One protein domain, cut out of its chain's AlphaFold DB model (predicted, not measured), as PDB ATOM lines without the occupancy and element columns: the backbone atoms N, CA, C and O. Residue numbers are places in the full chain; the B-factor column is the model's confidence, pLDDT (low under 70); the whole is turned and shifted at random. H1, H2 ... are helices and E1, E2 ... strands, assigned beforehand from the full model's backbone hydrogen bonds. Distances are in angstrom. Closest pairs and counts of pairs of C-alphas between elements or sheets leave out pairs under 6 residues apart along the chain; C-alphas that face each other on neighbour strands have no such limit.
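AT A GLANCE: This is residues 10 to 149 and 324 to 360 of the 369 residues of an uncharacterized protein of Azospirillum sp. B21 (UniProt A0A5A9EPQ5). A twisted sheet of five parallel strands lies between H4 on one face and H5 on the other, while H1 crosses near the first residues of E1, E3 and E4 and packs on the last residues of H5. Beside E5, residues 141 to 142 bridge to a long antiparallel hairpin, E6 and E7, whose turn lies at the opposite end of the domain from H2. The printed part has 177 residues, with five named helices and seven named strands in the order H1 E1 H2 E2 E3 H3 E4 H4 E5 H5 E6 E7; the sheet's order is E2 E1 E3 E4 E5. The class is mixed, and the whole is compact and rounded, with a radius of gyration of the C-alphas of 15.1 A and spans of 42 by 35 by 32 A.

HOW THE PARTS SIT: H1, residues 10 to 23, is on the sheet at a height over the sheet of 9.7 A; its closest C-alpha pair with E4, residues 97 to 102, is Val 19 and Val 97, 6.2 A. E1, residues 28 to 34, is parallel to E2, residues 61 to 63, with N 30 and O 62 2.8 A apart, and to E3, residues 72 to 77, with N 74 and O 31 2.8 A apart. H2, residues 52 to 55, only grazes the sheet. E4 is parallel to E3, N 99 to O 73 2.8 A, and to E5, residues 121 to 124, N 123 to O 100 2.8 A. H3, residues 85 to 90, is not on the sheet, but only just, with 4 pairs of C-alphas within 10 A. H4, residues 109 to 117, lies over E4 at a height over the sheet of 9.8 A, along the strands at 12 degrees on the local plane. E1 H2 E2, E3 H3 E4 and E4 H4 E5 are strand-helix-strand units, two parallel neighbour strands with a helix between, each with a right-handed crossover. H5, residues 324 to 338, is on the opposite face from H4. Its residues 334 to 338 touch H1, opposite ways at a steep tilt of 62 degrees, closest at the C-alphas of Arg 20 and Ala 338, 4.4 A. E6, residues 342 to 349, and E7, residues 352 to 359, form a hairpin, with N 345 and O 356 2.9 A apart. Every O i to N i+4 pair is within hydrogen-bond range in H1, H3 and H5, and 4 of 5 are in H4; H2 is too short for such a pair, and its one O i to N i+3 pair is not within range.

IN THESE COORDINATES: H1 begins at C-alpha 10, (88.094, -1.776, -33.916), and measures 19.9 A; E1 measures 20.0 A, H5 20.9 A and E6 21.0 A. E7 measures 23.8 A and ends at C-alpha 359, (106.168, 6.570, -39.901).

THE WHOLE: The C-alphas of Asp 53 and Pro 350, the two farthest apart, are 44.5 A apart. Residues 150 to 323 are not printed, and C-alphas 149 and 324 are 9.2 A apart across the cut. The link from E1 to H2 is long, and residues 35 to 59 and 128 to 131 are under pLDDT 70.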
ATOM      1  N   ASP A  10      87.976  -1.527 -35.348       82.19
ATOM      2  CA  ASP A  10      88.094  -1.776 -33.916       82.19
ATOM      3  C   ASP A  10      89.443  -2.396 -33.557       82.19
ATOM      4  O   ASP A  10      90.055  -1.995 -32.570       82.19
ATOM      5  N   ARG A  11      89.971  -3.300 -34.394       90.69
ATOM      6  CA  ARG A  11      91.227  -3.996 -34.088       90.69
ATOM      7  C   ARG A  11      92.437  -3.072 -34.150       90.69
ATOM      8  O   ARG A  11      93.332  -3.162 -33.312       90.69
ATOM      9  N   PHE A  12      92.463  -2.159 -35.118       90.19
ATOM     10  CA  PHE A  12      93.544  -1.181 -35.225       90.19
ATOM     11  C   PHE A  12      93.580  -0.272 -33.991       90.19
ATOM     12  O   PHE A  12      94.637  -0.066 -33.392       90.19
ATOM     13  N   SER A  13      92.413   0.249 -33.598       92.25
ATOM     14  CA  SER A  13      92.255   1.077 -32.402       92.25
ATOM     15  C   SER A  13      92.601   0.313 -31.124       92.25
ATOM     16  O   SER A  13      93.297   0.858 -30.273       92.25
ATOM     17  N   GLU A  14      92.201  -0.954 -31.010       95.06
ATOM     18  CA  GLU A  14      92.550  -1.821 -29.880       95.06
ATOM     19  C   GLU A  14      94.072  -1.970 -29.732       95.06
ATOM     20  O   GLU A  14      94.615  -1.738 -28.650       95.06
ATOM     21  N   ILE A  15      94.778  -2.301 -30.821       96.38
ATOM     22  CA  ILE A  15      96.241  -2.442 -30.803       96.38
ATOM     23  C   ILE A  15      96.904  -1.100 -30.470       96.38
ATOM     24  O   ILE A  15      97.837  -1.066 -29.670       96.38
ATOM     25  N   HIS A  16      96.419   0.009 -31.034       95.62
ATOM     26  CA  HIS A  16      96.934   1.345 -30.733       95.62
ATOM     27  C   HIS A  16      96.795   1.707 -29.250       95.62
ATOM     28  O   HIS A  16      97.785   2.090 -28.627       95.62
ATOM     29  N   GLU A  17      95.614   1.523 -28.657       96.12
ATOM     30  CA  GLU A  17      95.398   1.798 -27.232       96.12
ATOM     31  C   GLU A  17      96.226   0.874 -26.336       96.12
ATOM     32  O   GLU A  17      96.808   1.329 -25.351       96.12
ATOM     33  N   LYS A  18      96.368  -0.402 -26.712       96.25
ATOM     34  CA  LYS A  18      97.229  -1.353 -26.002       96.25
ATOM     35  C   LYS A  18      98.696  -0.913 -26.015       96.25
ATOM     36  O   LYS A  18      99.339  -0.874 -24.964       96.25
ATOM     37  N   VAL A  19      99.224  -0.542 -27.185       96.12
ATOM     38  CA  VAL A  19     100.606  -0.059 -27.337       96.12
ATOM     39  C   VAL A  19     100.811   1.251 -26.577       96.12
ATOM     40  O   VAL A  19     101.801   1.397 -25.862       96.12
ATOM     41  N   ARG A  20      99.847   2.174 -26.647       96.06
ATOM     42  CA  ARG A  20      99.858   3.435 -25.898       96.06
ATOM     43  C   ARG A  20      99.879   3.210 -24.383       96.06
ATOM     44  O   ARG A  20     100.698   3.817 -23.696       96.06
ATOM     45  N   ALA A  21      99.033   2.324 -23.861       95.50
ATOM     46  CA  ALA A  21      98.961   2.016 -22.432       95.50
ATOM     47  C   ALA A  21     100.271   1.423 -21.883       95.50
ATOM     48  O   ALA A  21     100.649   1.692 -20.742       95.50
ATOM     49  N   VAL A  22     100.981   0.641 -22.699       93.69
ATOM     50  CA  VAL A  22     102.296   0.086 -22.358       93.69
ATOM     51  C   VAL A  22     103.395   1.145 -22.452       93.69
ATOM     52  O   VAL A  22     104.164   1.326 -21.509       93.69
ATOM     53  N   LEU A  23     103.481   1.860 -23.571       91.44
ATOM     54  CA  LEU A  23     104.638   2.702 -23.871       91.44
ATOM     55  C   LEU A  23     104.606   4.085 -23.226       91.44
ATOM     56  O   LEU A  23     105.632   4.765 -23.202       91.44
ATOM     57  N   LEU A  24     103.477   4.508 -22.659       87.25
ATOM     58  CA  LEU A  24     103.395   5.743 -21.876       87.25
ATOM     59  C   LEU A  24     103.723   5.561 -20.385       87.25
ATOM     60  O   LEU A  24     103.708   6.546 -19.653       87.25
ATOM     61  N   LYS A  25     104.068   4.349 -19.930       88.75
ATOM     62  CA  LYS A  25     104.582   4.115 -18.568       88.75
ATOM     63  C   LYS A  25     105.925   4.815 -18.350       88.75
ATOM     64  O   LYS A  25     106.703   4.947 -19.290       88.75
ATOM     65  N   ASP A  26     106.240   5.176 -17.106       85.56
ATOM     66  CA  ASP A  26     107.544   5.757 -16.741       85.56
ATOM     67  C   ASP A  26     108.709   4.780 -16.949       85.56
ATOM     68  O   ASP A  26     109.833   5.191 -17.232       85.56
ATOM     69  N   ARG A  27     108.440   3.476 -16.819       85.75
ATOM     70  CA  ARG A  27     109.377   2.389 -17.116       85.75
ATOM     71  C   ARG A  27     108.671   1.316 -17.933       85.75
ATOM     72  O   ARG A  27     107.511   1.018 -17.664       85.75
ATOM     73  N   ILE A  28     109.380   0.754 -18.907       85.88
ATOM     74  CA  ILE A  28     108.881  -0.280 -19.816       85.88
ATOM     75  C   ILE A  28     109.770  -1.511 -19.679       85.88
ATOM     76  O   ILE A  28     110.981  -1.439 -19.889       85.88
ATOM     77  N   SER A  29     109.156  -2.637 -19.349       85.00
ATOM     78  CA  SER A  29     109.798  -3.940 -19.249       85.00
ATOM     79  C   SER A  29     109.747  -4.680 -20.584       85.00
ATOM     80  O   SER A  29     108.678  -4.826 -21.179       85.00
ATOM     81  N   ILE A  30     110.891  -5.145 -21.082       84.94
ATOM     82  CA  ILE A  30     111.009  -5.779 -22.399       84.94
ATOM     83  C   ILE A  30     111.623  -7.163 -22.267       84.94
ATOM     84  O   ILE A  30     112.632  -7.348 -21.590       84.94
ATOM     85  N   MET A  31     111.049  -8.132 -22.975       82.06
ATOM     86  CA  MET A  31     111.634  -9.456 -23.153       82.06
ATOM     87  C   MET A  31     111.848  -9.730 -24.642       82.06
ATOM     88  O   MET A  31     110.914  -9.638 -25.434       82.06
ATOM     89  N   SER A  32     113.075 -10.091 -25.018       77.75
ATOM     90  CA  SER A  32     113.435 -10.403 -26.403       77.75
ATOM     91  C   SER A  32     113.867 -11.860 -26.532       77.75
ATOM     92  O   SER A  32     114.799 -12.303 -25.861       77.75
ATOM     93  N   LEU A  33     113.185 -12.620 -27.387       76.38
ATOM     94  CA  LEU A  33     113.288 -14.080 -27.453       76.38
ATOM     95  C   LEU A  33     113.756 -14.560 -28.826       76.38
ATOM     96  O   LEU A  33     113.399 -13.992 -29.863       76.38
ATOM     97  N   ARG A  34     114.527 -15.654 -28.838       70.44
ATOM     98  CA  ARG A  34     114.885 -16.377 -30.061       70.44
ATOM     99  C   ARG A  34     113.915 -17.537 -30.284       70.44
ATOM    100  O   ARG A  34     114.121 -18.627 -29.751       70.44
ATOM    101  N   GLY A  35     112.885 -17.313 -31.094       62.94
ATOM    102  CA  GLY A  35     111.847 -18.313 -31.350       62.94
ATOM    103  C   GLY A  35     111.212 -18.870 -30.066       62.94
ATOM    104  O   GLY A  35     111.282 -18.266 -28.993       62.94
ATOM    105  N   VAL A  36     110.598 -20.052 -30.166       54.81
ATOM    106  CA  VAL A  36     109.895 -20.711 -29.043       54.81
ATOM    107  C   VAL A  36     110.860 -21.274 -27.996       54.81
ATOM    108  O   VAL A  36     110.523 -21.338 -26.816       54.81
ATOM    109  N   GLY A  37     112.088 -21.632 -28.394       52.59
ATOM    110  CA  GLY A  37     113.108 -22.159 -27.480       52.59
ATOM    111  C   GLY A  37     113.491 -21.191 -26.353       52.59
ATOM    112  O   GLY A  37     113.943 -21.632 -25.299       52.59
ATOM    113  N   GLY A  38     113.261 -19.885 -26.536       54.75
ATOM    114  CA  GLY A  38     113.429 -18.881 -25.482       54.75
ATOM    115  C   GLY A  38     112.386 -18.916 -24.374       54.75
ATOM    116  O   GLY A  38     112.688 -18.513 -23.256       54.75
ATOM    117  N   LEU A  39     111.190 -19.442 -24.639       53.78
ATOM    118  CA  LEU A  39     110.101 -19.498 -23.657       53.78
ATOM    119  C   LEU A  39     110.249 -20.653 -22.669       53.78
ATOM    120  O   LEU A  39     109.743 -20.583 -21.553       53.78
ATOM    121  N   THR A  40     110.932 -21.726 -23.067       50.06
ATOM    122  CA  THR A  40     111.118 -22.923 -22.239       50.06
ATOM    123  C   THR A  40     112.370 -22.862 -21.362       50.06
ATOM    124  O   THR A  40     112.666 -23.830 -20.666       50.06
ATOM    125  N   GLY A  41     113.109 -21.745 -21.380       46.56
ATOM    126  CA  GLY A  41     114.330 -21.574 -20.587       46.56
ATOM    127  C   GLY A  41     115.496 -22.456 -21.048       46.56
ATOM    128  O   GLY A  41     116.415 -22.709 -20.270       46.56
ATOM    129  N   ALA A  42     115.473 -22.946 -22.293       41.72
ATOM    130  CA  ALA A  42     116.602 -23.684 -22.843       41.72
ATOM    131  C   ALA A  42     117.862 -22.787 -22.847       41.72
ATOM    132  O   ALA A  42     117.759 -21.615 -23.233       41.72
ATOM    133  N   PRO A  43     119.050 -23.297 -22.457       40.84
ATOM    134  CA  PRO A  43     120.294 -22.533 -22.522       40.84
ATOM    135  C   PRO A  43     120.493 -21.926 -23.923       40.84
ATOM    136  O   PRO A  43     120.552 -22.657 -24.912       40.84
ATOM    137  N   GLY A  44     120.550 -20.592 -24.016       43.41
ATOM    138  CA  GLY A  44     120.677 -19.852 -25.285       43.41
ATOM    139  C   GLY A  44     119.367 -19.541 -26.030       43.41
ATOM    140  O   GLY A  44     119.414 -19.041 -27.156       43.41
ATOM    141  N   GLY A  45     118.201 -19.832 -25.440       40.00
ATOM    142  CA  GLY A  45     116.889 -19.464 -25.991       40.00
ATOM    143  C   GLY A  45     116.520 -17.988 -25.773       40.00
ATOM    144  O   GLY A  45     115.827 -17.381 -26.594       40.00
ATOM    145  N   ILE A  46     117.015 -17.396 -24.689       47.84
ATOM    146  CA  ILE A  46     117.028 -15.949 -24.472       47.84
ATOM    147  C   ILE A  46     118.380 -15.467 -25.005       47.84
ATOM    148  O   ILE A  46     119.419 -16.057 -24.692       47.84
ATOM    149  N   TRP A  47     118.389 -14.442 -25.859       47.28
ATOM    150  CA  TRP A  47     119.650 -13.793 -26.219       47.28
ATOM    151  C   TRP A  47     120.191 -13.179 -24.923       47.28
ATOM    152  O   TRP A  47     119.542 -12.326 -24.350       47.28
ATOM    153  N   HIS A  48     121.304 -13.667 -24.384       40.72
ATOM    154  CA  HIS A  48     121.923 -13.080 -23.186       40.72
ATOM    155  C   HIS A  48     123.119 -12.185 -23.533       40.72
ATOM    156  O   HIS A  48     123.657 -11.525 -22.652       40.72
ATOM    157  N   ASP A  49     123.486 -12.093 -24.815       39.50
ATOM    158  CA  ASP A  49     124.536 -11.196 -25.319       39.50
ATOM    159  C   ASP A  49     123.999  -9.763 -25.500       39.50
ATOM    160  O   ASP A  49     124.172  -9.129 -26.541       39.50
ATOM    161  N   PHE A  50     123.269  -9.271 -24.500       50.25
ATOM    162  CA  PHE A  50     122.834  -7.884 -24.431       50.25
ATOM    163  C   PHE A  50     123.815  -7.131 -23.545       50.25
ATOM    164  O   PHE A  50     123.744  -7.227 -22.321       50.25
ATOM    165  N   GLU A  51     124.712  -6.353 -24.142       44.16
ATOM    166  CA  GLU A  51     125.301  -5.248 -23.392       44.16
ATOM    167  C   GLU A  51     124.143  -4.290 -23.065       44.16
ATOM    168  O   GLU A  51     123.512  -3.697 -23.942       44.16
ATOM    169  N   THR A  52     123.768  -4.248 -21.786       44.47
ATOM    170  CA  THR A  52     122.594  -3.534 -21.257       44.47
ATOM    171  C   THR A  52     122.608  -2.036 -21.554       44.47
ATOM    172  O   THR A  52     121.566  -1.382 -21.499       44.47
ATOM    173  N   ASP A  53     123.772  -1.500 -21.907       43.91
ATOM    174  CA  ASP A  53     124.011  -0.071 -22.070       43.91
ATOM    175  C   ASP A  53     123.459   0.476 -23.401       43.91
ATOM    176  O   ASP A  53     123.089   1.649 -23.482       43.91
ATOM    177  N   ASP A  54     123.264  -0.376 -24.416       49.03
ATOM    178  CA  ASP A  54     122.785   0.040 -25.745       49.03
ATOM    179  C   ASP A  54     121.274   0.323 -25.819       49.03
ATOM    180  O   ASP A  54     120.759   0.829 -26.819       49.03
ATOM    181  N   TRP A  55     120.521   0.015 -24.771       51.16
ATOM    182  CA  TRP A  55     119.054   0.068 -24.793       51.16
ATOM    183  C   TRP A  55     118.484   1.264 -24.074       51.16
ATOM    184  O   TRP A  55     117.265   1.419 -23.997       51.16
ATOM    185  N   ASN A  56     119.367   2.104 -23.545       51.19
ATOM    186  CA  ASN A  56     119.005   3.210 -22.698       51.19
ATOM    187  C   ASN A  56     118.394   4.358 -23.521       51.19
ATOM    188  O   ASN A  56     118.955   5.447 -23.625       51.19
ATOM    189  N   ILE A  57     117.219   4.118 -24.115       54.50
ATOM    190  CA  ILE A  57     116.319   5.174 -24.561       54.50
ATOM    191  C   ILE A  57     115.887   5.893 -23.275       54.50
ATOM    192  O   ILE A  57     114.954   5.477 -22.585       54.50
ATOM    193  N   SER A  58     116.667   6.907 -22.896       55.53
ATOM    194  CA  SER A  58     116.396   7.869 -21.820       55.53
ATOM    195  C   SER A  58     116.109   7.306 -20.413       55.53
ATOM    196  O   SER A  58     115.352   7.911 -19.662       55.53
ATOM    197  N   GLY A  59     116.657   6.159 -20.023       64.25
ATOM    198  CA  GLY A  59     116.459   5.541 -18.697       64.25
ATOM    199  C   GLY A  59     115.193   4.693 -18.574       64.25
ATOM    200  O   GLY A  59     114.915   4.154 -17.502       64.25
ATOM    201  N   LYS A  60     114.409   4.593 -19.654       77.38
ATOM    202  CA  LYS A  60     113.019   4.126 -19.617       77.38
ATOM    203  C   LYS A  60     112.866   2.608 -19.715       77.38
ATOM    204  O   LYS A  60     111.876   2.062 -19.237       77.38
ATOM    205  N   ILE A  61     113.817   1.919 -20.339       77.31
ATOM    206  CA  ILE A  61     113.707   0.492 -20.668       77.31
ATOM    207  C   ILE A  61     114.415  -0.364 -19.614       77.31
ATOM    208  O   ILE A  61     115.544  -0.071 -19.226       77.31
ATOM    209  N   ILE A  62     113.762  -1.445 -19.188       79.44
ATOM    210  CA  ILE A  62     114.351  -2.519 -18.380       79.44
ATOM    211  C   ILE A  62     114.148  -3.869 -19.068       79.44
ATOM    212  O   ILE A  62     113.163  -4.065 -19.779       79.44
ATOM    213  N   LEU A  63     115.070  -4.807 -18.853       74.50
ATOM    214  CA  LEU A  63     114.924  -6.178 -19.340       74.50
ATOM    215  C   LEU A  63     114.125  -7.009 -18.329       74.50
ATOM    216  O   LEU A  63     114.420  -6.980 -17.136       74.50
ATOM    217  N   SER A  64     113.133  -7.752 -18.816       73.56
ATOM    218  CA  SER A  64     112.368  -8.700 -18.009       73.56
ATOM    219  C   SER A  64     112.978 -10.092 -18.075       73.56
ATOM    220  O   SER A  64     113.219 -10.614 -19.164       73.56
ATOM    221  N   GLU A  65     113.111 -10.749 -16.927       73.31
ATOM    222  CA  GLU A  65     113.452 -12.177 -16.857       73.31
ATOM    223  C   GLU A  65     112.212 -13.081 -16.943       73.31
ATOM    224  O   GLU A  65     112.326 -14.278 -17.207       73.31
ATOM    225  N   LYS A  66     111.007 -12.520 -16.764       77.00
ATOM    226  CA  LYS A  66     109.736 -13.253 -16.829       77.00
ATOM    227  C   LYS A  66     108.793 -12.618 -17.836       77.00
ATOM    228  O   LYS A  66     108.515 -11.421 -17.781       77.00
ATOM    229  N   PHE A  67     108.222 -13.434 -18.716       79.81
ATOM    230  CA  PHE A  67     107.280 -12.944 -19.724       79.81
ATOM    231  C   PHE A  67     106.034 -12.302 -19.085       79.81
ATOM    232  O   PHE A  67     105.510 -11.342 -19.629       79.81
ATOM    233  N   SER A  68     105.585 -12.761 -17.908       83.62
ATOM    234  CA  SER A  68     104.412 -12.209 -17.208       83.62
ATOM    235  C   SER A  68     104.625 -10.787 -16.679       83.62
ATOM    236  O   SER A  68     103.663 -10.086 -16.393       83.62
ATOM    237  N   GLU A  69     105.883 -10.378 -16.515       86.50
ATOM    238  CA  GLU A  69     106.284  -9.046 -16.043       86.50
ATOM    239  C   GLU A  69     106.719  -8.136 -17.208       86.50
ATOM    240  O   GLU A  69     107.041  -6.968 -16.995       86.50
ATOM    241  N   ALA A  70     106.756  -8.661 -18.439       88.06
ATOM    242  CA  ALA A  70     107.116  -7.891 -19.620       88.06
ATOM    243  C   ALA A  70     105.924  -7.052 -20.100       88.06
ATOM    244  O   ALA A  70     104.805  -7.544 -20.242       88.06
ATOM    245  N   ASP A  71     106.188  -5.788 -20.416       94.19
ATOM    246  CA  ASP A  71     105.236  -4.907 -21.084       94.19
ATOM    247  C   ASP A  71     105.246  -5.123 -22.599       94.19
ATOM    248  O   ASP A  71     104.210  -5.014 -23.257       94.19
ATOM    249  N   VAL A  72     106.416  -5.447 -23.153       94.50
ATOM    250  CA  VAL A  72     106.600  -5.784 -24.566       94.50
ATOM    251  C   VAL A  72     107.384  -7.086 -24.671       94.50
ATOM    252  O   VAL A  72     108.470  -7.220 -24.104       94.50
ATOM    253  N   ILE A  73     106.857  -8.038 -25.438       92.69
ATOM    254  CA  ILE A  73     107.587  -9.235 -25.852       92.69
ATOM    255  C   ILE A  73     107.925  -9.097 -27.330       92.69
ATOM    256  O   ILE A  73     107.047  -8.875 -28.159       92.69
ATOM    257  N   ILE A  74     109.201  -9.267 -27.663       92.50
ATOM    258  CA  ILE A  74     109.709  -9.246 -29.032       92.50
ATOM    259  C   ILE A  74     110.229 -10.639 -29.355       92.50
ATOM    260  O   ILE A  74     111.234 -11.092 -28.809       92.50
ATOM    261  N   MET A  75     109.546 -11.337 -30.252       90.50
ATOM    262  CA  MET A  75     109.939 -12.669 -30.693       90.50
ATOM    263  C   MET A  75     110.590 -12.589 -32.069       90.50
ATOM    264  O   MET A  75     109.963 -12.202 -33.055       90.50
ATOM    265  N   ASN A  76     111.862 -12.979 -32.139       89.50
ATOM    266  CA  ASN A  76     112.568 -13.141 -33.402       89.50
ATOM    267  C   ASN A  76     112.274 -14.535 -33.985       89.50
ATOM    268  O   ASN A  76     112.715 -15.535 -33.411       89.50
ATOM    269  N   ILE A  77     111.563 -14.586 -35.115       87.94
ATOM    270  CA  ILE A  77     111.067 -15.808 -35.768       87.94
ATOM    271  C   ILE A  77     111.785 -16.027 -37.106       87.94
ATOM    272  O   ILE A  77     111.872 -15.125 -37.936       87.94
ATOM    273  N   GLY A  78     112.292 -17.239 -37.313       85.44
ATOM    274  CA  GLY A  78     112.986 -17.729 -38.508       85.44
ATOM    275  C   GLY A  78     112.197 -18.714 -39.346       85.44
ATOM    276  O   GLY A  78     112.787 -19.618 -39.935       85.44
ATOM    277  N   GLY A  79     110.873 -18.584 -39.353       84.44
ATOM    278  CA  GLY A  79     109.972 -19.526 -40.006       84.44
ATOM    279  C   GLY A  79     109.449 -20.637 -39.096       84.44
ATOM    280  O   GLY A  79     108.882 -21.602 -39.607       84.44
ATOM    281  N   GLU A  80     109.625 -20.538 -37.774       85.69
ATOM    282  CA  GLU A  80     108.910 -21.401 -36.834       85.69
ATOM    283  C   GLU A  80     107.401 -21.089 -36.842       85.69
ATOM    284  O   GLU A  80     106.989 -19.927 -36.898       85.69
ATOM    285  N   ASP A  81     106.581 -22.140 -36.768       89.00
ATOM    286  CA  ASP A  81     105.139 -22.025 -36.524       89.00
ATOM    287  C   ASP A  81     104.930 -21.858 -35.015       89.00
ATOM    288  O   ASP A  81     105.297 -22.744 -34.237       89.00
ATOM    289  N   VAL A  82     104.413 -20.699 -34.604       89.31
ATOM    290  CA  VAL A  82     104.131 -20.379 -33.196       89.31
ATOM    291  C   VAL A  82     102.635 -20.215 -32.925       89.31
ATOM    292  O   VAL A  82     102.258 -19.530 -31.980       89.31
ATOM    293  N   GLU A  83     101.781 -20.837 -33.741       92.50
ATOM    294  CA  GLU A  83     100.329 -20.891 -33.527       92.50
ATOM    295  C   GLU A  83      99.972 -21.242 -32.067       92.50
ATOM    296  O   GLU A  83     100.553 -22.144 -31.453       92.50
ATOM    297  N   GLY A  84      99.036 -20.486 -31.485       89.94
ATOM    298  CA  GLY A  84      98.625 -20.601 -30.084       89.94
ATOM    299  C   GLY A  84      99.562 -19.943 -29.062       89.94
ATOM    300  O   GLY A  84      99.303 -20.027 -27.855       89.94
ATOM    301  N   ILE A  85     100.644 -19.274 -29.488       89.94
ATOM    302  CA  ILE A  85     101.557 -18.608 -28.549       89.94
ATOM    303  C   ILE A  85     100.867 -17.498 -27.752       89.94
ATOM    304  O   ILE A  85     101.169 -17.313 -26.570       89.94
ATOM    305  N   ARG A  86      99.920 -16.780 -28.365       93.12
ATOM    306  CA  ARG A  86      99.178 -15.709 -27.698       93.12
ATOM    307  C   ARG A  86      98.411 -16.253 -26.503       93.12
ATOM    308  O   ARG A  86      98.620 -15.803 -25.377       93.12
ATOM    309  N   GLU A  87      97.610 -17.285 -26.744       91.50
ATOM    310  CA  GLU A  87      96.829 -17.958 -25.711       91.50
ATOM    311  C   GLU A  87      97.734 -18.535 -24.610       91.50
ATOM    312  O   GLU A  87      97.429 -18.425 -23.418       91.50
ATOM    313  N   TYR A  88      98.875 -19.127 -24.984       87.62
ATOM    314  CA  TYR A  88      99.844 -19.652 -24.023       87.62
ATOM    315  C   TYR A  88     100.349 -18.577 -23.047       87.62
ATOM    316  O   TYR A  88     100.440 -18.851 -21.841       87.62
ATOM    317  N   LEU A  89     100.695 -17.394 -23.569       88.00
ATOM    318  CA  LEU A  89     101.218 -16.260 -22.806       88.00
ATOM    319  C   LEU A  89     100.126 -15.627 -21.931       88.00
ATOM    320  O   LEU A  89     100.347 -15.411 -20.737       88.00
ATOM    321  N   GLU A  90      98.935 -15.400 -22.487       90.94
ATOM    322  CA  GLU A  90      97.791 -14.805 -21.777       90.94
ATOM    323  C   GLU A  90      97.323 -15.682 -20.608       90.94
ATOM    324  O   GLU A  90      97.155 -15.194 -19.490       90.94
ATOM    325  N   ARG A  91      97.237 -17.009 -20.800       88.94
ATOM    326  CA  ARG A  91      96.925 -17.966 -19.716       88.94
ATOM    327  C   ARG A  91      97.945 -17.951 -18.574       88.94
ATOM    328  O   ARG A  91      97.667 -18.477 -17.499       88.94
ATOM    329  N   ARG A  92      99.130 -17.383 -18.802       86.06
ATOM    330  CA  ARG A  92     100.203 -17.230 -17.809       86.06
ATOM    331  C   ARG A  92     100.399 -15.775 -17.373       86.06
ATOM    332  O   ARG A  92     101.414 -15.455 -16.761       86.06
ATOM    333  N   GLY A  93      99.419 -14.916 -17.648       90.25
ATOM    334  CA  GLY A  93      99.340 -13.558 -17.116       90.25
ATOM    335  C   GLY A  93     100.046 -12.488 -17.945       90.25
ATOM    336  O   GLY A  93     100.136 -11.354 -17.482       90.25
ATOM    337  N   PHE A  94     100.541 -12.797 -19.146       91.56
ATOM    338  CA  PHE A  94     101.040 -11.753 -20.040       91.56
ATOM    339  C   PHE A  94      99.876 -10.966 -20.649       91.56
ATOM    340  O   PHE A  94      99.019 -11.539 -21.314       91.56
ATOM    341  N   MET A  95      99.887  -9.647 -20.457       93.44
ATOM    342  CA  MET A  95      98.874  -8.720 -20.989       93.44
ATOM    343  C   MET A  95      99.487  -7.609 -21.860       93.44
ATOM    344  O   MET A  95      98.790  -6.687 -22.285       93.44
ATOM    345  N   GLY A  96     100.800  -7.672 -22.095       95.62
ATOM    346  CA  GLY A  96     101.570  -6.666 -22.823       95.62
ATOM    347  C   GLY A  96     101.466  -6.795 -24.343       95.62
ATOM    348  O   GLY A  96     100.688  -7.590 -24.870       95.62
ATOM    349  N   VAL A  97     102.259  -6.005 -25.064       97.44
ATOM    350  CA  VAL A  97     102.312  -6.003 -26.535       97.44
ATOM    351  C   VAL A  97     103.184  -7.154 -27.035       97.44
ATOM    352  O   VAL A  97     104.342  -7.268 -26.633       97.44
ATOM    353  N   LEU A  98     102.656  -7.983 -27.938       96.81
ATOM    354  CA  LEU A  98     103.414  -9.050 -28.593       96.81
ATOM    355  C   LEU A  98     103.848  -8.619 -29.995       96.81
ATOM    356  O   LEU A  98     103.016  -8.404 -30.879       96.81
ATOM    357  N   CYS A  99     105.156  -8.524 -30.203       97.31
ATOM    358  CA  CYS A  99     105.757  -8.166 -31.478       97.31
ATOM    359  C   CYS A  99     106.529  -9.335 -32.088       97.31
ATOM    360  O   CYS A  99     107.276 -10.030 -31.395       97.31
ATOM    361  N   PHE A 100     106.433  -9.479 -33.407       95.81
ATOM    362  CA  PHE A 100     107.242 -10.428 -34.167       95.81
ATOM    363  C   PHE A 100     108.238  -9.719 -35.065       95.81
ATOM    364  O   PHE A 100     107.874  -8.853 -35.852       95.81
ATOM    365  N   TRP A 101     109.497 -10.134 -35.006       94.81
ATOM    366  CA  TRP A 101     110.469  -9.804 -36.036       94.81
ATOM    367  C   TRP A 101     110.761 -11.060 -36.850       94.81
ATOM    368  O   TRP A 101     111.369 -12.009 -36.359       94.81
ATOM    369  N   LEU A 102     110.274 -11.081 -38.087       93.12
ATOM    370  CA  LEU A 102     110.403 -12.212 -38.992       93.12
ATOM    371  C   LEU A 102     111.754 -12.125 -39.706       93.12
ATOM    372  O   LEU A 102     111.880 -11.476 -40.748       93.12
ATOM    373  N   HIS A 103     112.780 -12.752 -39.132       87.25
ATOM    374  CA  HIS A 103     114.136 -12.703 -39.676       87.25
ATOM    375  C   HIS A 103     114.312 -13.467 -40.980       87.25
ATOM    376  O   HIS A 103     115.312 -13.237 -41.639       87.25
ATOM    377  N   ASP A 104     113.403 -14.389 -41.304       86.81
ATOM    378  CA  ASP A 104     113.444 -15.196 -42.525       86.81
ATOM    379  C   ASP A 104     112.031 -15.307 -43.132       86.81
ATOM    380  O   ASP A 104     111.465 -16.382 -43.322       86.81
ATOM    381  N   ASN A 105     111.379 -14.163 -43.377       90.06
ATOM    382  CA  ASN A 105     110.011 -14.138 -43.912       90.06
ATOM    383  C   ASN A 105     109.887 -14.626 -45.366       90.06
ATOM    384  O   ASN A 105     108.774 -14.705 -45.882       90.06
ATOM    385  N   HIS A 106     110.988 -14.925 -46.053       86.88
ATOM    386  CA  HIS A 106     110.959 -15.460 -47.417       86.88
ATOM    387  C   HIS A 106     111.013 -16.997 -47.459       86.88
ATOM    388  O   HIS A 106     110.970 -17.585 -48.542       86.88
ATOM    389  N   VAL A 107     111.106 -17.653 -46.298       83.88
ATOM    390  CA  VAL A 107     110.946 -19.104 -46.151       83.88
ATOM    391  C   VAL A 107     109.685 -19.421 -45.343       83.88
ATOM    392  O   VAL A 107     109.052 -18.530 -44.785       83.88
ATOM    393  N   ALA A 108     109.284 -20.697 -45.308       87.19
ATOM    394  CA  ALA A 108     108.222 -21.210 -44.432       87.19
ATOM    395  C   ALA A 108     106.922 -20.365 -44.407       87.19
ATOM    396  O   ALA A 108     106.361 -20.104 -43.345       87.19
ATOM    397  N   HIS A 109     106.422 -19.946 -45.578       91.06
ATOM    398  CA  HIS A 109     105.316 -18.979 -45.694       91.06
ATOM    399  C   HIS A 109     104.083 -19.313 -44.837       91.06
ATOM    400  O   HIS A 109     103.506 -18.423 -44.224       91.06
ATOM    401  N   GLN A 110     103.675 -20.585 -44.762       92.19
ATOM    402  CA  GLN A 110     102.504 -20.972 -43.962       92.19
ATOM    403  C   GLN A 110     102.737 -20.783 -42.461       92.19
ATOM    404  O   GLN A 110     101.864 -20.258 -41.777       92.19
ATOM    405  N   ALA A 111     103.921 -21.154 -41.971       91.94
ATOM    406  CA  ALA A 111     104.295 -20.963 -40.576       91.94
ATOM    407  C   ALA A 111     104.346 -19.471 -40.235       91.94
ATOM    408  O   ALA A 111     103.673 -19.033 -39.313       91.94
ATOM    409  N   ASN A 112     105.035 -18.661 -41.049       93.44
ATOM    410  CA  ASN A 112     105.084 -17.212 -40.847       93.44
ATOM    411  C   ASN A 112     103.686 -16.576 -40.858       93.44
ATOM    412  O   ASN A 112     103.404 -15.739 -40.006       93.44
ATOM    413  N   LYS A 113     102.798 -16.995 -41.773       94.00
ATOM    414  CA  LYS A 113     101.417 -16.494 -41.857       94.00
ATOM    415  C   LYS A 113     100.607 -16.783 -40.590       94.00
ATOM    416  O   LYS A 113      99.894 -15.901 -40.124       94.00
ATOM    417  N   LYS A 114     100.705 -17.996 -40.047       94.44
ATOM    418  CA  LYS A 114     100.054 -18.350 -38.777       94.44
ATOM    419  C   LYS A 114     100.648 -17.561 -37.618       94.44
ATOM    420  O   LYS A 114      99.918 -16.915 -36.878       94.44
ATOM    421  N   SER A 115     101.976 -17.539 -37.530       94.19
ATOM    422  CA  SER A 115     102.714 -16.843 -36.482       94.19
ATOM    423  C   SER A 115     102.335 -15.365 -36.395       94.19
ATOM    424  O   SER A 115     102.034 -14.889 -35.310       94.19
ATOM    425  N   VAL A 116     102.265 -14.628 -37.513       95.44
ATOM    426  CA  VAL A 116     101.902 -13.197 -37.456       95.44
ATOM    427  C   VAL A 116     100.476 -12.935 -36.983       95.44
ATOM    428  O   VAL A 116     100.230 -11.846 -36.471       95.44
ATOM    429  N   ALA A 117      99.547 -13.883 -37.125       95.75
ATOM    430  CA  ALA A 117      98.169 -13.716 -36.657       95.75
ATOM    431  C   ALA A 117      98.059 -13.735 -35.118       95.75
ATOM    432  O   ALA A 117      97.104 -13.202 -34.564       95.75
ATOM    433  N   GLU A 118      99.059 -14.285 -34.426       96.31
ATOM    434  CA  GLU A 118      99.131 -14.336 -32.957       96.31
ATOM    435  C   GLU A 118      99.601 -13.003 -32.333       96.31
ATOM    436  O   GLU A 118      99.495 -12.771 -31.123       96.31
ATOM    437  N   GLY A 119     100.179 -12.124 -33.155       96.75
ATOM    438  CA  GLY A 119     100.887 -10.924 -32.723       96.75
ATOM    439  C   GLY A 119     100.004  -9.688 -32.745       96.75
ATOM    440  O   GLY A 119      98.952  -9.658 -33.373       96.75
ATOM    441  N   ASP A 120     100.459  -8.630 -32.086       98.06
ATOM    442  CA  ASP A 120      99.866  -7.303 -32.258       98.06
ATOM    443  C   ASP A 120     100.519  -6.587 -33.455       98.06
ATOM    444  O   ASP A 120      99.843  -5.979 -34.283       98.06
ATOM    445  N   ILE A 121     101.848  -6.681 -33.575       98.06
ATOM    446  CA  ILE A 121     102.638  -5.995 -34.608       98.06
ATOM    447  C   ILE A 121     103.722  -6.942 -35.128       98.06
ATOM    448  O   ILE A 121     104.326  -7.679 -34.348       98.06
ATOM    449  N   TYR A 122     104.015  -6.909 -36.427       97.19
ATOM    450  CA  TYR A 122     105.141  -7.653 -36.990       97.19
ATOM    451  C   TYR A 122     106.015  -6.818 -37.927       97.19
ATOM    452  O   TYR A 122     105.552  -5.878 -38.567       97.19
ATOM    453  N   PHE A 123     107.286  -7.204 -38.021       95.75
ATOM    454  CA  PHE A 123     108.321  -6.586 -38.842       95.75
ATOM    455  C   PHE A 123     108.928  -7.655 -39.749       95.75
ATOM    456  O   PHE A 123     109.451  -8.659 -39.263       95.75
ATOM    457  N   SER A 124     108.879  -7.451 -41.061       93.50
ATOM    458  CA  SER A 124     109.537  -8.328 -42.037       93.50
ATOM    459  C   SER A 124     110.994  -7.911 -42.240       93.50
ATOM    460  O   SER A 124     111.299  -6.721 -42.212       93.50
ATOM    461  N   SER A 125     111.893  -8.874 -42.462       90.62
ATOM    462  CA  SER A 125     113.319  -8.588 -42.714       90.62
ATOM    463  C   SER A 125     113.698  -8.534 -44.180       90.62
ATOM    464  O   SER A 125     114.627  -7.825 -44.554       90.62
ATOM    465  N   HIS A 126     112.998  -9.300 -45.005       87.38
ATOM    466  CA  HIS A 126     113.283  -9.456 -46.421       87.38
ATOM    467  C   HIS A 126     112.202  -8.767 -47.244       87.38
ATOM    468  O   HIS A 126     111.009  -8.995 -47.027       87.38
ATOM    469  N   TYR A 127     112.655  -7.953 -48.194       81.25
ATOM    470  CA  TYR A 127     111.829  -7.203 -49.132       81.25
ATOM    471  C   TYR A 127     111.694  -7.941 -50.471       81.25
ATOM    472  O   TYR A 127     112.642  -8.587 -50.910       81.25
ATOM    473  N   GLY A 128     110.542  -7.819 -51.139       67.00
ATOM    474  CA  GLY A 128     110.348  -8.309 -52.509       67.00
ATOM    475  C   GLY A 128     108.879  -8.329 -52.958       67.00
ATOM    476  O   GLY A 128     107.973  -8.382 -52.126       67.00
ATOM    477  N   ALA A 129     108.657  -8.282 -54.279       49.19
ATOM    478  CA  ALA A 129     107.378  -8.061 -54.974       49.19
ATOM    479  C   ALA A 129     106.253  -9.062 -54.609       49.19
ATOM    480  O   ALA A 129     105.973 -10.005 -55.345       49.19
ATOM    481  N   GLY A 130     105.600  -8.839 -53.465       59.50
ATOM    482  CA  GLY A 130     104.485  -9.647 -52.954       59.50
ATOM    483  C   GLY A 130     104.805 -10.495 -51.716       59.50
ATOM    484  O   GLY A 130     103.906 -11.141 -51.181       59.50
ATOM    485  N   HIS A 131     106.044 -10.471 -51.208       65.06
ATOM    486  CA  HIS A 131     106.434 -11.243 -50.016       65.06
ATOM    487  C   HIS A 131     105.824 -10.722 -48.706       65.06
ATOM    488  O   HIS A 131     105.847 -11.426 -47.705       65.06
ATOM    489  N   GLU A 132     105.263  -9.519 -48.682       73.25
ATOM    490  CA  GLU A 132     104.574  -9.009 -47.489       73.25
ATOM    491  C   GLU A 132     103.069  -9.247 -47.544       73.25
ATOM    492  O   GLU A 132     102.428  -9.427 -46.513       73.25
ATOM    493  N   ASP A 133     102.485  -9.297 -48.742       87.75
ATOM    494  CA  ASP A 133     101.030  -9.336 -48.873       87.75
ATOM    495  C   ASP A 133     100.433 -10.656 -48.379       87.75
ATOM    496  O   ASP A 133      99.286 -10.679 -47.940       87.75
ATOM    497  N   TYR A 134     101.212 -11.742 -48.388       91.44
ATOM    498  CA  TYR A 134     100.772 -13.022 -47.830       91.44
ATOM    499  C   TYR A 134     100.731 -13.029 -46.289       91.44
ATOM    500  O   TYR A 134     100.040 -13.871 -45.711       91.44
ATOM    501  N   LEU A 135     101.473 -12.120 -45.641       93.38
ATOM    502  CA  LEU A 135     101.517 -11.945 -44.184       93.38
ATOM    503  C   LEU A 135     100.421 -11.002 -43.683       93.38
ATOM    504  O   LEU A 135     100.070 -11.026 -42.503       93.38
ATOM    505  N   LEU A 136      99.873 -10.165 -44.565       94.00
ATOM    506  CA  LEU A 136      98.786  -9.257 -44.233       94.00
ATOM    507  C   LEU A 136      97.546 -10.032 -43.774       94.00
ATOM    508  O   LEU A 136      97.079 -10.960 -44.435       94.00
ATOM    509  N   ASN A 137      97.028  -9.620 -42.623       93.75
ATOM    510  CA  ASN A 137      95.862 -10.196 -41.972       93.75
ATOM    511  C   ASN A 137      95.168  -9.121 -41.114       93.75
ATOM    512  O   ASN A 137      95.698  -8.024 -40.921       93.75
ATOM    513  N   GLU A 138      93.981  -9.434 -40.605       93.31
ATOM    514  CA  GLU A 138      93.167  -8.511 -39.808       93.31
ATOM    515  C   GLU A 138      93.528  -8.469 -38.317       93.31
ATOM    516  O   GLU A 138      93.024  -7.611 -37.601       93.31
ATOM    517  N   HIS A 139      94.402  -9.359 -37.838       94.25
ATOM    518  CA  HIS A 139      94.736  -9.499 -36.418       94.25
ATOM    519  C   HIS A 139      95.962  -8.689 -36.000       94.25
ATOM    520  O   HIS A 139      96.009  -8.234 -34.853       94.25
ATOM    521  N   SER A 140      96.920  -8.493 -36.913       96.31
ATOM    522  CA  SER A 140      98.194  -7.828 -36.642       96.31
ATOM    523  C   SER A 140      98.547  -6.738 -37.649       96.31
ATOM    524  O   SER A 140      98.153  -6.758 -38.817       96.31
ATOM    525  N   ILE A 141      99.305  -5.751 -37.172       96.81
ATOM    526  CA  ILE A 141      99.758  -4.616 -37.975       96.81
ATOM    527  C   ILE A 141     101.132  -4.929 -38.565       96.81
ATOM    528  O   ILE A 141     102.090  -5.185 -37.834       96.81
ATOM    529  N   ALA A 142     101.243  -4.834 -39.888       96.06
ATOM    530  CA  ALA A 142     102.533  -4.834 -40.563       96.06
ATOM    531  C   ALA A 142     103.230  -3.487 -40.327       96.06
ATOM    532  O   ALA A 142     102.765  -2.440 -40.793       96.06
ATOM    533  N   ALA A 143     104.332  -3.515 -39.590       96.00
ATOM    534  CA  ALA A 143     105.216  -2.376 -39.400       96.00
ATOM    535  C   ALA A 143     106.181  -2.224 -40.594       96.00
ATOM    536  O   ALA A 143     106.220  -3.091 -41.476       96.00
ATOM    537  N   PRO A 144     106.972  -1.135 -40.662       93.06
ATOM    538  CA  PRO A 144     107.997  -0.994 -41.682       93.06
ATOM    539  C   PRO A 144     108.997  -2.148 -41.641       93.06
ATOM    540  O   PRO A 144     109.241  -2.758 -40.598       93.06
ATOM    541  N   ILE A 145     109.612  -2.403 -42.792       90.81
ATOM    542  CA  ILE A 145     110.659  -3.410 -42.937       90.81
ATOM    543  C   ILE A 145     111.784  -3.116 -41.951       90.81
ATOM    544  O   ILE A 145     112.253  -1.982 -41.820       90.81
ATOM    545  N   LEU A 146     112.233  -4.172 -41.286       92.12
ATOM    546  CA  LEU A 146     113.346  -4.140 -40.362       92.12
ATOM    547  C   LEU A 146     114.376  -5.165 -40.843       92.12
ATOM    548  O   LEU A 146     114.236  -6.345 -40.519       92.12
ATOM    549  N   PRO A 147     115.379  -4.751 -41.641       91.12
ATOM    550  CA  PRO A 147     116.263  -5.677 -42.337       91.12
ATOM    551  C   PRO A 147     117.004  -6.584 -41.361       91.12
ATOM    552  O   PRO A 147     117.203  -6.236 -40.195       91.12
ATOM    553  N   ALA A 148     117.490  -7.724 -41.845       89.19
ATOM    554  CA  ALA A 148     118.324  -8.599 -41.032       89.19
ATOM    555  C   ALA A 148     119.577  -7.861 -40.501       89.19
ATOM    556  O   ALA A 148     119.955  -6.787 -40.979       89.19
ATOM    557  N   CYS A 149     120.208  -8.405 -39.462       91.12
ATOM    558  CA  CYS A 149     121.395  -7.829 -38.830       91.12
ATOM    559  C   CYS A 149     122.567  -8.811 -38.862       91.12
ATOM    560  O   CYS A 149     122.394 -10.002 -39.147       91.12
ATOM    561  N   ALA A 324     120.904  -5.290 -31.324       85.56
ATOM    562  CA  ALA A 324     120.441  -4.203 -30.456       85.56
ATOM    563  C   ALA A 324     119.869  -3.015 -31.253       85.56
ATOM    564  O   ALA A 324     118.816  -2.482 -30.907       85.56
ATOM    565  N   HIS A 325     120.484  -2.665 -32.389       89.69
ATOM    566  CA  HIS A 325     119.986  -1.612 -33.279       89.69
ATOM    567  C   HIS A 325     118.614  -1.944 -33.867       89.69
ATOM    568  O   HIS A 325     117.776  -1.059 -34.016       89.69
ATOM    569  N   ARG A 326     118.354  -3.221 -34.179       90.81
ATOM    570  CA  ARG A 326     117.054  -3.665 -34.703       90.81
ATOM    571  C   ARG A 326     115.969  -3.524 -33.664       90.81
ATOM    572  O   ARG A 326     114.890  -3.027 -33.964       90.81
ATOM    573  N   VAL A 327     116.270  -3.898 -32.432       89.00
ATOM    574  CA  VAL A 327     115.267  -3.784 -31.389       89.00
ATOM    575  C   VAL A 327     115.054  -2.330 -30.965       89.00
ATOM    576  O   VAL A 327     113.911  -1.921 -30.787       89.00
ATOM    577  N   ARG A 328     116.103  -1.497 -30.922       88.50
ATOM    578  CA  ARG A 328     115.953  -0.042 -30.739       88.50
ATOM    579  C   ARG A 328     115.050   0.568 -31.816       88.50
ATOM    580  O   ARG A 328     114.157   1.350 -31.495       88.50
ATOM    581  N   ALA A 329     115.250   0.190 -33.076       92.19
ATOM    582  CA  ALA A 329     114.434   0.629 -34.205       92.19
ATOM    583  C   ALA A 329     112.968   0.172 -34.084       92.19
ATOM    584  O   ALA A 329     112.054   0.972 -34.288       92.19
ATOM    585  N   LEU A 330     112.741  -1.078 -33.669       94.31
ATOM    586  CA  LEU A 330     111.415  -1.619 -33.370       94.31
ATOM    587  C   LEU A 330     110.717  -0.805 -32.275       94.31
ATOM    588  O   LEU A 330     109.587  -0.365 -32.458       94.31
ATOM    589  N   LEU A 331     111.398  -0.541 -31.161       92.25
ATOM    590  CA  LEU A 331     110.842   0.231 -30.048       92.25
ATOM    591  C   LEU A 331     110.581   1.686 -30.418       92.25
ATOM    592  O   LEU A 331     109.552   2.233 -30.031       92.25
ATOM    593  N   THR A 332     111.470   2.291 -31.206       92.19
ATOM    594  CA  THR A 332     111.267   3.636 -31.758       92.19
ATOM    595  C   THR A 332     109.987   3.678 -32.585       92.19
ATOM    596  O   THR A 332     109.151   4.547 -32.367       92.19
ATOM    597  N   PHE A 333     109.773   2.686 -33.455       95.56
ATOM    598  CA  PHE A 333     108.527   2.586 -34.208       95.56
ATOM    599  C   PHE A 333     107.304   2.439 -33.299       95.56
ATOM    600  O   PHE A 333     106.297   3.100 -33.531       95.56
ATOM    601  N   LEU A 334     107.365   1.596 -32.263       95.50
ATOM    602  CA  LEU A 334     106.228   1.452 -31.356       95.50
ATOM    603  C   LEU A 334     105.934   2.757 -30.594       95.50
ATOM    604  O   LEU A 334     104.770   3.065 -30.353       95.50
ATOM    605  N   MET A 335     106.959   3.540 -30.244       94.00
ATOM    606  CA  MET A 335     106.791   4.869 -29.647       94.00
ATOM    607  C   MET A 335     106.135   5.845 -30.628       94.00
ATOM    608  O   MET A 335     105.195   6.548 -30.249       94.00
ATOM    609  N   ASP A 336     106.573   5.863 -31.889       94.56
ATOM    610  CA  ASP A 336     105.936   6.657 -32.946       94.56
ATOM    611  C   ASP A 336     104.471   6.242 -33.119       94.56
ATOM    612  O   ASP A 336     103.583   7.089 -33.210       94.56
ATOM    613  N   PHE A 337     104.202   4.939 -33.087       95.81
ATOM    614  CA  PHE A 337     102.859   4.386 -33.175       95.81
ATOM    615  C   PHE A 337     101.982   4.825 -31.996       95.81
ATOM    616  O   PHE A 337     100.916   5.389 -32.216       95.81
ATOM    617  N   ALA A 338     102.455   4.668 -30.753       95.19
ATOM    618  CA  ALA A 338     101.752   5.078 -29.531       95.19
ATOM    619  C   ALA A 338     101.417   6.578 -29.479       95.19
ATOM    620  O   ALA A 338     100.460   6.992 -28.818       95.19
ATOM    621  N   THR A 339     102.249   7.400 -30.121       94.25
ATOM    622  CA  THR A 339     102.142   8.865 -30.114       94.25
ATOM    623  C   THR A 339     101.386   9.420 -31.322       94.25
ATOM    624  O   THR A 339     101.193  10.631 -31.407       94.25
ATOM    625  N   GLY A 340     100.909   8.560 -32.227       94.38
ATOM    626  CA  GLY A 340     100.183   8.973 -33.429       94.38
ATOM    627  C   GLY A 340     101.075   9.530 -34.544       94.38
ATOM    628  O   GLY A 340     100.575  10.162 -35.470       94.38
ATOM    629  N   ASN A 341     102.386   9.278 -34.498       95.94
ATOM    630  CA  ASN A 341     103.359   9.680 -35.519       95.94
ATOM    631  C   ASN A 341     103.464   8.668 -36.678       95.94
ATOM    632  O   ASN A 341     104.479   8.602 -37.383       95.94
ATOM    633  N   THR A 342     102.407   7.885 -36.906       96.12
ATOM    634  CA  THR A 342     102.317   6.916 -37.998       96.12
ATOM    635  C   THR A 342     101.114   7.177 -38.897       96.12
ATOM    636  O   THR A 342     100.048   7.612 -38.468       96.12
ATOM    637  N   VAL A 343     101.275   6.851 -40.177       94.81
ATOM    638  CA  VAL A 343     100.184   6.724 -41.135       94.81
ATOM    639  C   VAL A 343      99.736   5.272 -41.146       94.81
ATOM    640  O   VAL A 343     100.512   4.366 -41.458       94.81
ATOM    641  N   ASN A 344      98.463   5.089 -40.837       93.94
ATOM    642  CA  ASN A 344      97.830   3.804 -40.607       93.94
ATOM    643  C   ASN A 344      96.867   3.508 -41.759       93.94
ATOM    644  O   ASN A 344      96.054   4.362 -42.116       93.94
ATOM    645  N   THR A 345      96.971   2.332 -42.376       93.12
ATOM    646  CA  THR A 345      96.197   1.996 -43.578       93.12
ATOM    647  C   THR A 345      95.650   0.579 -43.529       93.12
ATOM    648  O   THR A 345      96.397  -0.363 -43.260       93.12
ATOM    649  N   PHE A 346      94.377   0.431 -43.894       92.12
ATOM    650  CA  PHE A 346      93.796  -0.856 -44.261       92.12
ATOM    651  C   PHE A 346      94.067  -1.135 -45.736       92.12
ATOM    652  O   PHE A 346      93.810  -0.294 -46.601       92.12
ATOM    653  N   VAL A 347      94.588  -2.319 -46.023       90.12
ATOM    654  CA  VAL A 347      94.958  -2.753 -47.368       90.12
ATOM    655  C   VAL A 347      94.113  -3.963 -47.730       90.12
ATOM    656  O   VAL A 347      94.034  -4.920 -46.965       90.12
ATOM    657  N   ARG A 348      93.483  -3.930 -48.904       88.62
ATOM    658  CA  ARG A 348      92.817  -5.100 -49.472       88.62
ATOM    659  C   ARG A 348      93.827  -5.887 -50.298       88.62
ATOM    660  O   ARG A 348      94.413  -5.339 -51.227       88.62
ATOM    661  N   THR A 349      94.006  -7.158 -49.975       83.19
ATOM    662  CA  THR A 349      94.862  -8.097 -50.705       83.19
ATOM    663  C   THR A 349      93.999  -9.138 -51.424       83.19
ATOM    664  O   THR A 349      92.801  -9.256 -51.140       83.19
ATOM    665  N   PRO A 350      94.568  -9.943 -52.339       82.69
ATOM    666  CA  PRO A 350      93.853 -11.085 -52.910       82.69
ATOM    667  C   PRO A 350      93.363 -12.088 -51.854       82.69
ATOM    668  O   PRO A 350      92.382 -12.789 -52.089       82.69
ATOM    669  N   SER A 351      94.027 -12.152 -50.694       78.06
ATOM    670  CA  SER A 351      93.707 -13.071 -49.600       78.06
ATOM    671  C   SER A 351      92.814 -12.478 -48.506       78.06
ATOM    672  O   SER A 351      92.504 -13.199 -47.561       78.06
ATOM    673  N   GLY A 352      92.401 -11.209 -48.605       85.75
ATOM    674  CA  GLY A 352      91.508 -10.577 -47.630       85.75
ATOM    675  C   GLY A 352      91.870  -9.127 -47.312       85.75
ATOM    676  O   GLY A 352      92.187  -8.339 -48.203       85.75
ATOM    677  N   TRP A 353      91.778  -8.770 -46.035       89.88
ATOM    678  CA  TRP A 353      92.163  -7.461 -45.510       89.88
ATOM    679  C   TRP A 353      93.428  -7.569 -44.662       89.88
ATOM    680  O   TRP A 353      93.695  -8.596 -44.044       89.88
ATOM    681  N   GLY A 354      94.199  -6.488 -44.638       93.06
ATOM    682  CA  GLY A 354      95.396  -6.348 -43.828       93.06
ATOM    683  C   GLY A 354      95.547  -4.954 -43.251       93.06
ATOM    684  O   GLY A 354      95.008  -3.987 -43.794       93.06
ATOM    685  N   MET A 355      96.325  -4.840 -42.180       94.69
ATOM    686  CA  MET A 355      96.692  -3.562 -41.574       94.69
ATOM    687  C   MET A 355      98.175  -3.272 -41.802       94.69
ATOM    688  O   MET A 355      99.025  -4.141 -41.613       94.69
ATOM    689  N   ARG A 356      98.492  -2.035 -42.184       95.25
ATOM    690  CA  ARG A 356      99.867  -1.528 -42.270       95.25
ATOM    691  C   ARG A 356      99.990  -0.229 -41.486       95.25
ATOM    692  O   ARG A 356      99.068   0.590 -41.491       95.25
ATOM    693  N   ALA A 357     101.149  -0.015 -40.883       95.31
ATOM    694  CA  ALA A 357     101.523   1.255 -40.283       95.31
ATOM    695  C   ALA A 357     102.932   1.645 -40.737       95.31
ATOM    696  O   ALA A 357     103.830   0.812 -40.837       95.31
ATOM    697  N   ARG A 358     103.128   2.931 -41.032       94.31
ATOM    698  CA  ARG A 358     104.434   3.501 -41.393       94.31
ATOM    699  C   ARG A 358     104.637   4.835 -40.700       94.31
ATOM    700  O   ARG A 358     103.659   5.524 -40.443       94.31
ATOM    701  N   ARG A 359     105.882   5.239 -40.455       93.25
ATOM    702  CA  ARG A 359     106.168   6.570 -39.901       93.25
ATOM    703  C   ARG A 359     105.686   7.677 -40.836       93.25
ATOM    704  O   ARG A 359     105.761   7.546 -42.062       93.25
ATOM    705  N   THR A 360     105.207   8.775 -40.258       92.88
ATOM    706  CA  THR A 360     104.723   9.938 -41.017       92.88
ATOM    707  C   THR A 360     105.846  10.635 -41.788       92.88
ATOM    708  O   THR A 360     105.624  11.085 -42.912       92.88
TER     709      THR A 360